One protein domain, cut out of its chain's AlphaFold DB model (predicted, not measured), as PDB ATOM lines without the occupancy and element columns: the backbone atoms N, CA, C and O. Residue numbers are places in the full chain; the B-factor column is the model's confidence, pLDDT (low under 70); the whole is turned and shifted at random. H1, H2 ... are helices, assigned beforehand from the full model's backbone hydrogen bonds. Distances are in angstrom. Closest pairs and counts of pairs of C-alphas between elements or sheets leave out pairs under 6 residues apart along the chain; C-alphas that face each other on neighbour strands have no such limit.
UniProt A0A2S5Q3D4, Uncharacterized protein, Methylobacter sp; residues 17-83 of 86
ATOM      1  N   SER A  17     -43.085 -38.218 -46.667       93.62
ATOM      2  CA  SER A  17     -43.364 -38.960 -45.429       93.62
ATOM      3  C   SER A  17     -42.854 -40.404 -45.504       93.62
ATOM      4  O   SER A  17     -42.247 -40.897 -44.551       93.62
ATOM      5  N   GLY A  18     -43.046 -41.070 -46.645       94.81
ATOM      6  CA  GLY A  18     -42.540 -42.414 -46.909       94.81
ATOM      7  C   GLY A  18     -41.014 -42.471 -46.950       94.81
ATOM      8  O   GLY A  18     -40.418 -43.350 -46.328       94.81
ATOM      9  N   ALA A  19     -40.365 -41.500 -47.599       95.56
ATOM     10  CA  ALA A  19     -38.909 -41.384 -47.616       95.56
ATOM     11  C   ALA A  19     -38.342 -41.214 -46.198       95.56
ATOM     12  O   ALA A  19     -37.380 -41.883 -45.828       95.56
ATOM     13  N   ARG A  20     -38.976 -40.384 -45.365       95.31
ATOM     14  CA  ARG A  20     -38.583 -40.204 -43.962       95.31
ATOM     15  C   ARG A  20     -38.747 -41.483 -43.139       95.31
ATOM     16  O   ARG A  20     -37.833 -41.849 -42.404       95.31
ATOM     17  N   LEU A  21     -39.869 -42.187 -43.293       95.88
ATOM     18  CA  LEU A  21     -40.090 -43.484 -42.645       95.88
ATOM     19  C   LEU A  21     -39.002 -44.495 -43.033       95.88
ATOM     20  O   LEU A  21     -38.388 -45.102 -42.157       95.88
ATOM     21  N   LEU A  22     -38.706 -44.607 -44.330       96.00
ATOM     22  CA  LEU A  22     -37.650 -45.480 -44.839       96.00
ATOM     23  C   LEU A  22     -36.283 -45.131 -44.237       96.00
ATOM     24  O   LEU A  22     -35.521 -46.027 -43.884       96.00
ATOM     25  N   GLY A  23     -35.969 -43.843 -44.086       95.88
ATOM     26  CA  GLY A  23     -34.719 -43.390 -43.476       95.88
ATOM     27  C   GLY A  23     -34.549 -43.924 -42.055       95.88
ATOM     28  O   GLY A  23     -33.487 -44.451 -41.716       95.88
ATOM     29  N   ARG A  24     -35.616 -43.852 -41.252       95.75
ATOM     30  CA  ARG A  24     -35.642 -44.377 -39.883       95.75
ATOM     31  C   ARG A  24     -35.447 -45.892 -39.855       95.75
ATOM     32  O   ARG A  24     -34.614 -46.385 -39.098       95.75
ATOM     33  N   ASP A  25     -36.164 -46.614 -40.712       95.94
ATOM     34  CA  ASP A  25     -36.078 -48.074 -40.775       95.94
ATOM     35  C   ASP A  25     -34.672 -48.531 -41.203       95.94
ATOM     36  O   ASP A  25     -34.118 -49.463 -40.619       95.94
ATOM     37  N   ILE A  26     -34.038 -47.831 -42.156       95.56
ATOM     38  CA  ILE A  26     -32.635 -48.066 -42.530       95.56
ATOM     39  C   ILE A  26     -31.730 -47.896 -41.306       95.56
ATOM     40  O   ILE A  26     -30.910 -48.773 -41.046       95.56
ATOM     41  N   ALA A  27     -31.871 -46.807 -40.544       94.38
ATOM     42  CA  ALA A  27     -31.037 -46.549 -39.370       94.38
ATOM     43  C   ALA A  27     -31.141 -47.653 -38.299       94.38
ATOM     44  O   ALA A  27     -30.169 -47.898 -37.586       94.38
ATOM     45  N   HIS A  28     -32.280 -48.349 -38.207       94.12
ATOM     46  CA  HIS A  28     -32.490 -49.450 -37.256       94.12
ATOM     47  C   HIS A  28     -31.851 -50.774 -37.668       94.12
ATOM     48  O   HIS A  28     -31.463 -51.550 -36.797       94.12
ATOM     49  N   ILE A  29     -31.759 -51.058 -38.968       95.19
ATOM     50  CA  ILE A  29     -31.322 -52.377 -39.458       95.19
ATOM     51  C   ILE A  29     -29.845 -52.426 -39.858       95.19
ATOM     52  O   ILE A  29     -29.273 -53.509 -39.993       95.19
ATOM     53  N   VAL A  30     -29.218 -51.275 -40.103       95.25
ATOM     54  CA  VAL A  30     -27.831 -51.219 -40.574       95.25
ATOM     55  C   VAL A  30     -26.830 -51.403 -39.434       95.25
ATOM     56  O   VAL A  30     -27.037 -50.966 -38.307       95.25
ATOM     57  N   SER A  31     -25.681 -52.013 -39.738       96.31
ATOM     58  CA  SER A  31     -24.552 -52.035 -38.799       96.31
ATOM     59  C   SER A  31     -24.036 -50.618 -38.520       96.31
ATOM     60  O   SER A  31     -24.135 -49.751 -39.387       96.31
ATOM     61  N   ILE A  32     -23.372 -50.401 -37.380       93.25
ATOM     62  CA  ILE A  32     -22.745 -49.107 -37.040       93.25
ATOM     63  C   ILE A  32     -21.797 -48.623 -38.155       93.25
ATOM     64  O   ILE A  32     -21.788 -47.448 -38.516       93.25
ATOM     65  N   GLN A  33     -21.018 -49.533 -38.745       95.94
ATOM     66  CA  GLN A  33     -20.086 -49.204 -39.831       95.94
ATOM     67  C   GLN A  33     -20.827 -48.747 -41.094       95.94
ATOM     68  O   GLN A  33     -20.412 -47.799 -41.763       95.94
ATOM     69  N   THR A  34     -21.929 -49.419 -41.431       96.00
ATOM     70  CA  THR A  34     -22.798 -49.031 -42.547       96.00
ATOM     71  C   THR A  34     -23.485 -47.701 -42.256       96.00
ATOM     72  O   THR A  34     -23.539 -46.846 -43.137       96.00
ATOM     73  N   GLN A  35     -23.938 -47.492 -41.019       93.50
ATOM     74  CA  GLN A  35     -24.593 -46.267 -40.582       93.50
ATOM     75  C   GLN A  35     -23.694 -45.047 -40.806       93.50
ATOM     76  O   GLN A  35     -24.108 -44.089 -41.454       93.50
ATOM     77  N   GLN A  36     -22.436 -45.113 -40.361       93.12
ATOM     78  CA  GLN A  36     -21.455 -44.039 -40.543       93.12
ATOM     79  C   GLN A  36     -21.214 -43.710 -42.022       93.12
ATOM     80  O   GLN A  36     -21.156 -42.540 -42.406       93.12
ATOM     81  N   LYS A  37     -21.101 -44.737 -42.875       94.94
ATOM     82  CA  LYS A  37     -20.916 -44.553 -44.322       94.94
ATOM     83  C   LYS A  37     -22.127 -43.885 -44.967       94.94
ATOM     84  O   LYS A  37     -21.956 -42.947 -45.741       94.94
ATOM     85  N   LEU A  38     -23.334 -44.349 -44.643       93.06
ATOM     86  CA  LEU A  38     -24.572 -43.770 -45.161       93.06
ATOM     87  C   LEU A  38     -24.751 -42.327 -44.691       93.06
ATOM     88  O   LEU A  38     -25.074 -41.472 -45.509       93.06
ATOM     89  N   GLN A  39     -24.451 -42.026 -43.426       91.19
ATOM     90  CA  GLN A  39     -24.524 -40.665 -42.899       91.19
ATOM     91  C   GLN A  39     -23.598 -39.710 -43.658       91.19
ATOM     92  O   GLN A  39     -24.019 -38.622 -44.046       91.19
ATOM     93  N   ALA A  40     -22.359 -40.134 -43.929       89.88
ATOM     94  CA  ALA A  40     -21.395 -39.342 -44.688       89.88
ATOM     95  C   ALA A  40     -21.838 -39.109 -46.144       89.88
ATOM     96  O   ALA A  40     -21.659 -38.011 -46.671       89.88
ATOM     97  N   ILE A  41     -22.421 -40.123 -46.795       90.06
ATOM     98  CA  ILE A  41     -22.959 -39.997 -48.157       90.06
ATOM     99  C   ILE A  41     -24.149 -39.037 -48.162       90.06
ATOM    100  O   ILE A  41     -24.122 -38.048 -48.886       90.06
ATOM    101  N   LEU A  42     -25.165 -39.295 -47.339       89.62
ATOM    102  CA  LEU A  42     -26.396 -38.506 -47.330       89.62
ATOM    103  C   LEU A  42     -26.121 -37.048 -46.951       89.62
ATOM    104  O   LEU A  42     -26.567 -36.153 -47.655       89.62
ATOM    105  N   SER A  43     -25.288 -36.797 -45.935       87.00
ATOM    106  CA  SER A  43     -24.897 -35.436 -45.546       87.00
ATOM    107  C   SER A  43     -24.244 -34.652 -46.692       87.00
ATOM    108  O   SER A  43     -24.489 -33.450 -46.820       87.00
ATOM    109  N   ARG A  44     -23.436 -35.316 -47.529       85.50
ATOM    110  CA  ARG A  44     -22.812 -34.698 -48.706       85.50
ATOM    111  C   ARG A  44     -23.837 -34.376 -49.796       85.50
ATOM    112  O   ARG A  44     -23.731 -33.339 -50.433       85.50
ATOM    113  N   GLU A  45     -24.822 -35.241 -49.999       83.88
ATOM    114  CA  GLU A  45     -25.776 -35.130 -51.111       83.88
ATOM    115  C   GLU A  45     -27.054 -34.337 -50.763       83.88
ATOM    116  O   GLU A  45     -27.860 -34.078 -51.649       83.88
ATOM    117  N   THR A  46     -27.261 -33.933 -49.502       78.62
ATOM    118  CA  THR A  46     -28.458 -33.175 -49.071       78.62
ATOM    119  C   THR A  46     -28.159 -31.822 -48.423       78.62
ATOM    120  O   THR A  46     -29.090 -31.065 -48.140       78.62
ATOM    121  N   GLY A  47     -26.888 -31.497 -48.162       69.00
ATOM    122  CA  GLY A  47     -26.477 -30.182 -47.658       69.00
ATOM    123  C   GLY A  47     -26.594 -29.090 -48.726       69.00
ATOM    124  O   GLY A  47     -26.665 -29.390 -49.915       69.00
ATOM    125  N   GLY A  48     -26.600 -27.814 -48.327       64.88
ATOM    126  CA  GLY A  48     -26.530 -26.659 -49.241       64.88
ATOM    127  C   GLY A  48     -25.172 -26.561 -49.945       64.88
ATOM    128  O   GLY A  48     -24.410 -25.628 -49.709       64.88
ATOM    129  N   GLN A  49     -24.826 -27.578 -50.730       66.12
ATOM    130  CA  GLN A  49     -23.550 -27.741 -51.410       66.12
ATOM    131  C   GLN A  49     -23.710 -27.485 -52.907       66.12
ATOM    132  O   GLN A  49     -24.781 -27.618 -53.483       66.12
ATOM    133  N   SER A  50     -22.605 -27.130 -53.553       59.81
ATOM    134  CA  SER A  50     -22.561 -26.758 -54.968       59.81
ATOM    135  C   SER A  50     -22.673 -27.945 -55.938       59.81
ATOM    136  O   SER A  50     -22.528 -27.738 -57.139       59.81
ATOM    137  N   ASN A  51     -22.814 -29.188 -55.453       66.19
ATOM    138  CA  ASN A  51     -22.706 -30.383 -56.294       66.19
ATOM    139  C   ASN A  51     -23.558 -31.545 -55.747       66.19
ATOM    140  O   ASN A  51     -23.182 -32.173 -54.759       66.19
ATOM    141  N   TYR A  52     -24.684 -31.834 -56.405       80.81
ATOM    142  CA  TYR A  52     -25.677 -32.838 -56.002       80.81
ATOM    143  C   TYR A  52     -25.572 -34.099 -56.865       80.81
ATOM    144  O   TYR A  52     -26.532 -34.502 -57.519       80.81
ATOM    145  N   ARG A  53     -24.389 -34.717 -56.915       83.94
ATOM    146  CA  ARG A  53     -24.071 -35.774 -57.893       83.94
ATOM    147  C   ARG A  53     -25.035 -36.955 -57.851       83.94
ATOM    148  O   ARG A  53     -25.347 -37.516 -58.898       83.94
ATOM    149  N   LEU A  54     -25.481 -37.358 -56.662       84.69
ATOM    150  CA  LEU A  54     -26.442 -38.446 -56.515       84.69
ATOM    151  C   LEU A  54     -27.813 -38.042 -57.065       84.69
ATOM    152  O   LEU A  54     -28.404 -38.801 -57.824       84.69
ATOM    153  N   VAL A  55     -28.286 -36.839 -56.737       86.06
ATOM    154  CA  VAL A  55     -29.568 -36.322 -57.237       86.06
ATOM    155  C   VAL A  55     -29.516 -36.156 -58.756       86.06
ATOM    156  O   VAL A  55     -30.413 -36.615 -59.452       86.06
ATOM    157  N   GLU A  56     -28.428 -35.598 -59.290       85.50
ATOM    158  CA  GLU A  56     -28.190 -35.476 -60.732       85.50
ATOM    159  C   GLU A  56     -28.175 -36.839 -61.433       85.50
ATOM    160  O   GLU A  56     -28.709 -36.965 -62.531       85.50
ATOM    161  N   ALA A  57     -27.592 -37.867 -60.806       84.00
ATOM    162  CA  ALA A  57     -27.597 -39.228 -61.339       84.00
ATOM    163  C   ALA A  57     -28.988 -39.883 -61.284       84.00
ATOM    164  O   ALA A  57     -29.306 -40.712 -62.136       84.00
ATOM    165  N   MET A  58     -29.816 -39.523 -60.299       82.06
ATOM    166  CA  MET A  58     -31.212 -39.966 -60.187       82.06
ATOM    167  C   MET A  58     -32.137 -39.233 -61.168       82.06
ATOM    168  O   MET A  58     -33.206 -39.738 -61.513       82.06
ATOM    169  N   THR A  59     -31.744 -38.046 -61.626       82.25
ATOM    170  CA  THR A  59     -32.522 -37.240 -62.562       82.25
ATOM    171  C   THR A  59     -32.188 -37.611 -64.002       82.25
ATOM    172  O   THR A  59     -31.081 -37.408 -64.495       82.25
ATOM    173  N   ASN A  60     -33.185 -38.095 -64.740       72.75
ATOM    174  CA  ASN A  60     -33.057 -38.186 -66.188       72.75
ATOM    175  C   ASN A  60     -33.093 -36.759 -66.769       72.75
ATOM    176  O   ASN A  60     -33.983 -35.984 -66.427       72.75
ATOM    177  N   ARG A  61     -32.138 -36.396 -67.640       63.78
ATOM    178  CA  ARG A  61     -31.851 -35.002 -68.072       63.78
ATOM    179  C   ARG A  61     -33.015 -34.235 -68.730       63.78
ATOM    180  O   ARG A  61     -32.838 -33.084 -69.108       63.78
ATOM    181  N   GLN A  62     -34.171 -34.864 -68.920       62.69
ATOM    182  CA  GLN A  62     -35.314 -34.309 -69.644       62.69
ATOM    183  C   GLN A  62     -36.358 -33.625 -68.745       62.69
ATOM    184  O   GLN A  62     -37.201 -32.915 -69.284       62.69
ATOM    185  N   ASP A  63     -36.306 -33.776 -67.414       67.19
ATOM    186  CA  ASP A  63     -37.287 -33.153 -66.509       67.19
ATOM    187  C   ASP A  63     -36.620 -32.443 -65.321       67.19
ATOM    188  O   ASP A  63     -36.138 -33.072 -64.379       67.19
ATOM    189  N   GLY A  64     -36.609 -31.108 -65.354       62.88
ATOM    190  CA  GLY A  64     -36.068 -30.281 -64.270       62.88
ATOM    191  C   GLY A  64     -36.826 -30.437 -62.946       62.88
ATOM    192  O   GLY A  64     -36.210 -30.334 -61.888       62.88
ATOM    193  N   ARG A  65     -38.123 -30.783 -62.979       73.81
ATOM    194  CA  ARG A  65     -38.911 -31.038 -61.758       73.81
ATOM    195  C   ARG A  65     -38.479 -32.321 -61.053       73.81
ATOM    196  O   ARG A  65     -38.599 -32.424 -59.836       73.81
ATOM    197  N   ALA A  66     -37.914 -33.276 -61.791       81.38
ATOM    198  CA  ALA A  66     -37.400 -34.503 -61.200       81.38
ATOM    199  C   ALA A  66     -36.183 -34.242 -60.299       81.38
ATOM    200  O   ALA A  66     -35.990 -34.969 -59.333       81.38
ATOM    201  N   PHE A  67     -35.379 -33.203 -60.562       86.56
ATOM    202  CA  PHE A  67     -34.262 -32.845 -59.683       86.56
ATOM    203  C   PHE A  67     -34.735 -32.373 -58.307       86.56
ATOM    204  O   PHE A  67     -34.318 -32.930 -57.294       86.56
ATOM    205  N   GLU A  68     -35.620 -31.375 -58.267       86.81
ATOM    206  CA  GLU A  68     -36.117 -30.801 -57.011       86.81
ATOM    207  C   GLU A  68     -36.859 -31.852 -56.176       86.81
ATOM    208  O   GLU A  68     -36.607 -31.973 -54.976       86.81
ATOM    209  N   ASN A  69     -37.679 -32.685 -56.823       88.94
ATOM    210  CA  ASN A  69     -38.373 -33.786 -56.158       88.94
ATOM    211  C   ASN A  69     -37.388 -34.817 -55.590       88.94
ATOM    212  O   ASN A  69     -37.481 -35.183 -54.420       88.94
ATOM    213  N   ASN A  70     -36.398 -35.252 -56.377       89.94
ATOM    214  CA  ASN A  70     -35.382 -36.195 -55.907       89.94
ATOM    215  C   ASN A  70     -34.573 -35.625 -54.731       89.94
ATOM    216  O   ASN A  70     -34.276 -36.354 -53.782       89.94
ATOM    217  N   LEU A  71     -34.244 -34.328 -54.763       90.31
ATOM    218  CA  LEU A  71     -33.558 -33.653 -53.663       90.31
ATOM    219  C   LEU A  71     -34.426 -33.628 -52.396       90.31
ATOM    220  O   LEU A  71     -33.930 -33.963 -51.320       90.31
ATOM    221  N   ALA A  72     -35.713 -33.290 -52.516       91.25
ATOM    222  CA  ALA A  72     -36.651 -33.266 -51.392       91.25
ATOM    223  C   ALA A  72     -36.848 -34.661 -50.765       91.25
ATOM    224  O   ALA A  72     -36.850 -34.808 -49.536       91.25
ATOM    225  N   LEU A  73     -36.938 -35.706 -51.593       92.88
ATOM    226  CA  LEU A  73     -37.012 -37.094 -51.132       92.88
ATOM    227  C   LEU A  73     -35.732 -37.516 -50.403       92.88
ATOM    228  O   LEU A  73     -35.804 -38.109 -49.326       92.88
ATOM    229  N   LEU A  74     -34.557 -37.175 -50.940       93.31
ATOM    230  CA  LEU A  74     -33.278 -37.515 -50.315       93.31
ATOM    231  C   LEU A  74     -33.067 -36.753 -48.995       93.31
ATOM    232  O   LEU A  74     -32.577 -37.331 -48.025       93.31
ATOM    233  N   GLN A  75     -33.495 -35.489 -48.920       93.25
ATOM    234  CA  GLN A  75     -33.524 -34.717 -47.674       93.25
ATOM    235  C   GLN A  75     -34.449 -35.359 -46.636       93.25
ATOM    236  O   GLN A  75     -34.052 -35.516 -45.483       93.25
ATOM    237  N   SER A  76     -35.647 -35.785 -47.040       94.81
ATOM    238  CA  SER A  76     -36.601 -36.458 -46.151       94.81
ATOM    239  C   SER A  76     -36.054 -37.784 -45.622       94.81
ATOM    240  O   SER A  76     -36.115 -38.039 -44.417       94.81
ATOM    241  N   LEU A  77     -35.435 -38.586 -46.493       95.25
ATOM    242  CA  LEU A  77     -34.717 -39.806 -46.121       95.25
ATOM    243  C   LEU A  77     -33.608 -39.514 -45.104       95.25
ATOM    244  O   LEU A  77     -33.516 -40.190 -44.080       95.25
ATOM    245  N   TYR A  78     -32.782 -38.495 -45.356       94.19
ATOM    246  CA  TYR A  78     -31.700 -38.105 -44.454       94.19
ATOM    247  C   TYR A  78     -32.224 -37.643 -43.091       94.19
ATOM    248  O   TYR A  78     -31.657 -38.017 -42.065       94.19
ATOM    249  N   LEU A  79     -33.317 -36.878 -43.054       94.06
ATOM    250  CA  LEU A  79     -33.960 -36.486 -41.800       94.06
ATOM    251  C   LEU A  79     -34.393 -37.716 -41.004       94.06
ATOM    252  O   LEU A  79     -34.010 -37.835 -39.845       94.06
ATOM    253  N   GLY A  80     -35.110 -38.647 -41.641       94.81
ATOM    254  CA  GLY A  80     -35.542 -39.901 -41.021       94.81
ATOM    255  C   GLY A  80     -34.381 -40.743 -40.499       94.81
ATOM    256  O   GLY A  80     -34.422 -41.244 -39.380       94.81
ATOM    257  N   PHE A  81     -33.304 -40.835 -41.277       95.00
ATOM    258  CA  PHE A  81     -32.100 -41.578 -40.912       95.00
ATOM    259  C   PHE A  81     -31.377 -41.015 -39.677       95.00
ATOM    260  O   PHE A  81     -30.715 -41.759 -38.956       95.00
ATOM    261  N   ASN A  82     -31.503 -39.710 -39.412       93.06
ATOM    262  CA  ASN A  82     -30.932 -39.061 -38.227       93.06
ATOM    263  C   ASN A  82     -31.930 -38.901 -37.072       93.06
ATOM    264  O   ASN A  82     -31.571 -38.322 -36.043       93.06
ATOM    265  N   GLU A  83     -33.169 -39.383 -37.202       92.88
ATOM    266  CA  GLU A  83     -34.092 -39.390 -36.074       92.88
ATOM    267  C   GLU A  83     -33.542 -40.308 -34.987       92.88
ATOM    268  O   GLU A  83     -33.386 -41.515 -35.166       92.88
TER     269      GLU A  83
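Overview. This is residues 17 to 83 of the 86 residues of an uncharacterized protein of Methylobacter sp (UniProt A0A2S5Q3D4). The long helix H4 is the core of a small three-helix bundle, H1, H2 and H4, up and down, each running against the one before; short H3 packs across H4, and residues 60 to 65 stick out at one end. Look for 67 residues, four named helices and no named strand, all helix, compact with a radius of gyration of the C-alphas of 12.2 A, spanning 37 by 23 by 18 A.

Arrangement. Start at H1, residues 17 to 29; H4, residues 64 to 81, touches it with residues 73 to 81 alone, Gly 23 and Phe 81 having the closest C-alphas, 4.1 A. H2, residues 32 to 46, touches H4, closest C-alphas Thr 46 and Gln 75, 5.5 A. H3, residues 53 to 58, touches H4, closest C-alphas Val 55 and Asn 70, 6.0 A. Every O i to N i+4 pair is within hydrogen-bond range in H1, H2 and H3, and 13 of 14 in H4.

Along the chain. Find C-alpha 17 at (-43.364, -38.960, -45.429), where H1 begins; H1 runs 19.0 A, H2 20.8 A, H3 8.6 A and H4 26.2 A, to C-alpha 81 at (-32.100, -41.578, -40.912).

Size, cuts and confidence. The printed part has no cut and no long link; pLDDT is under 70 at residues 47 to 51 and 61 to 64.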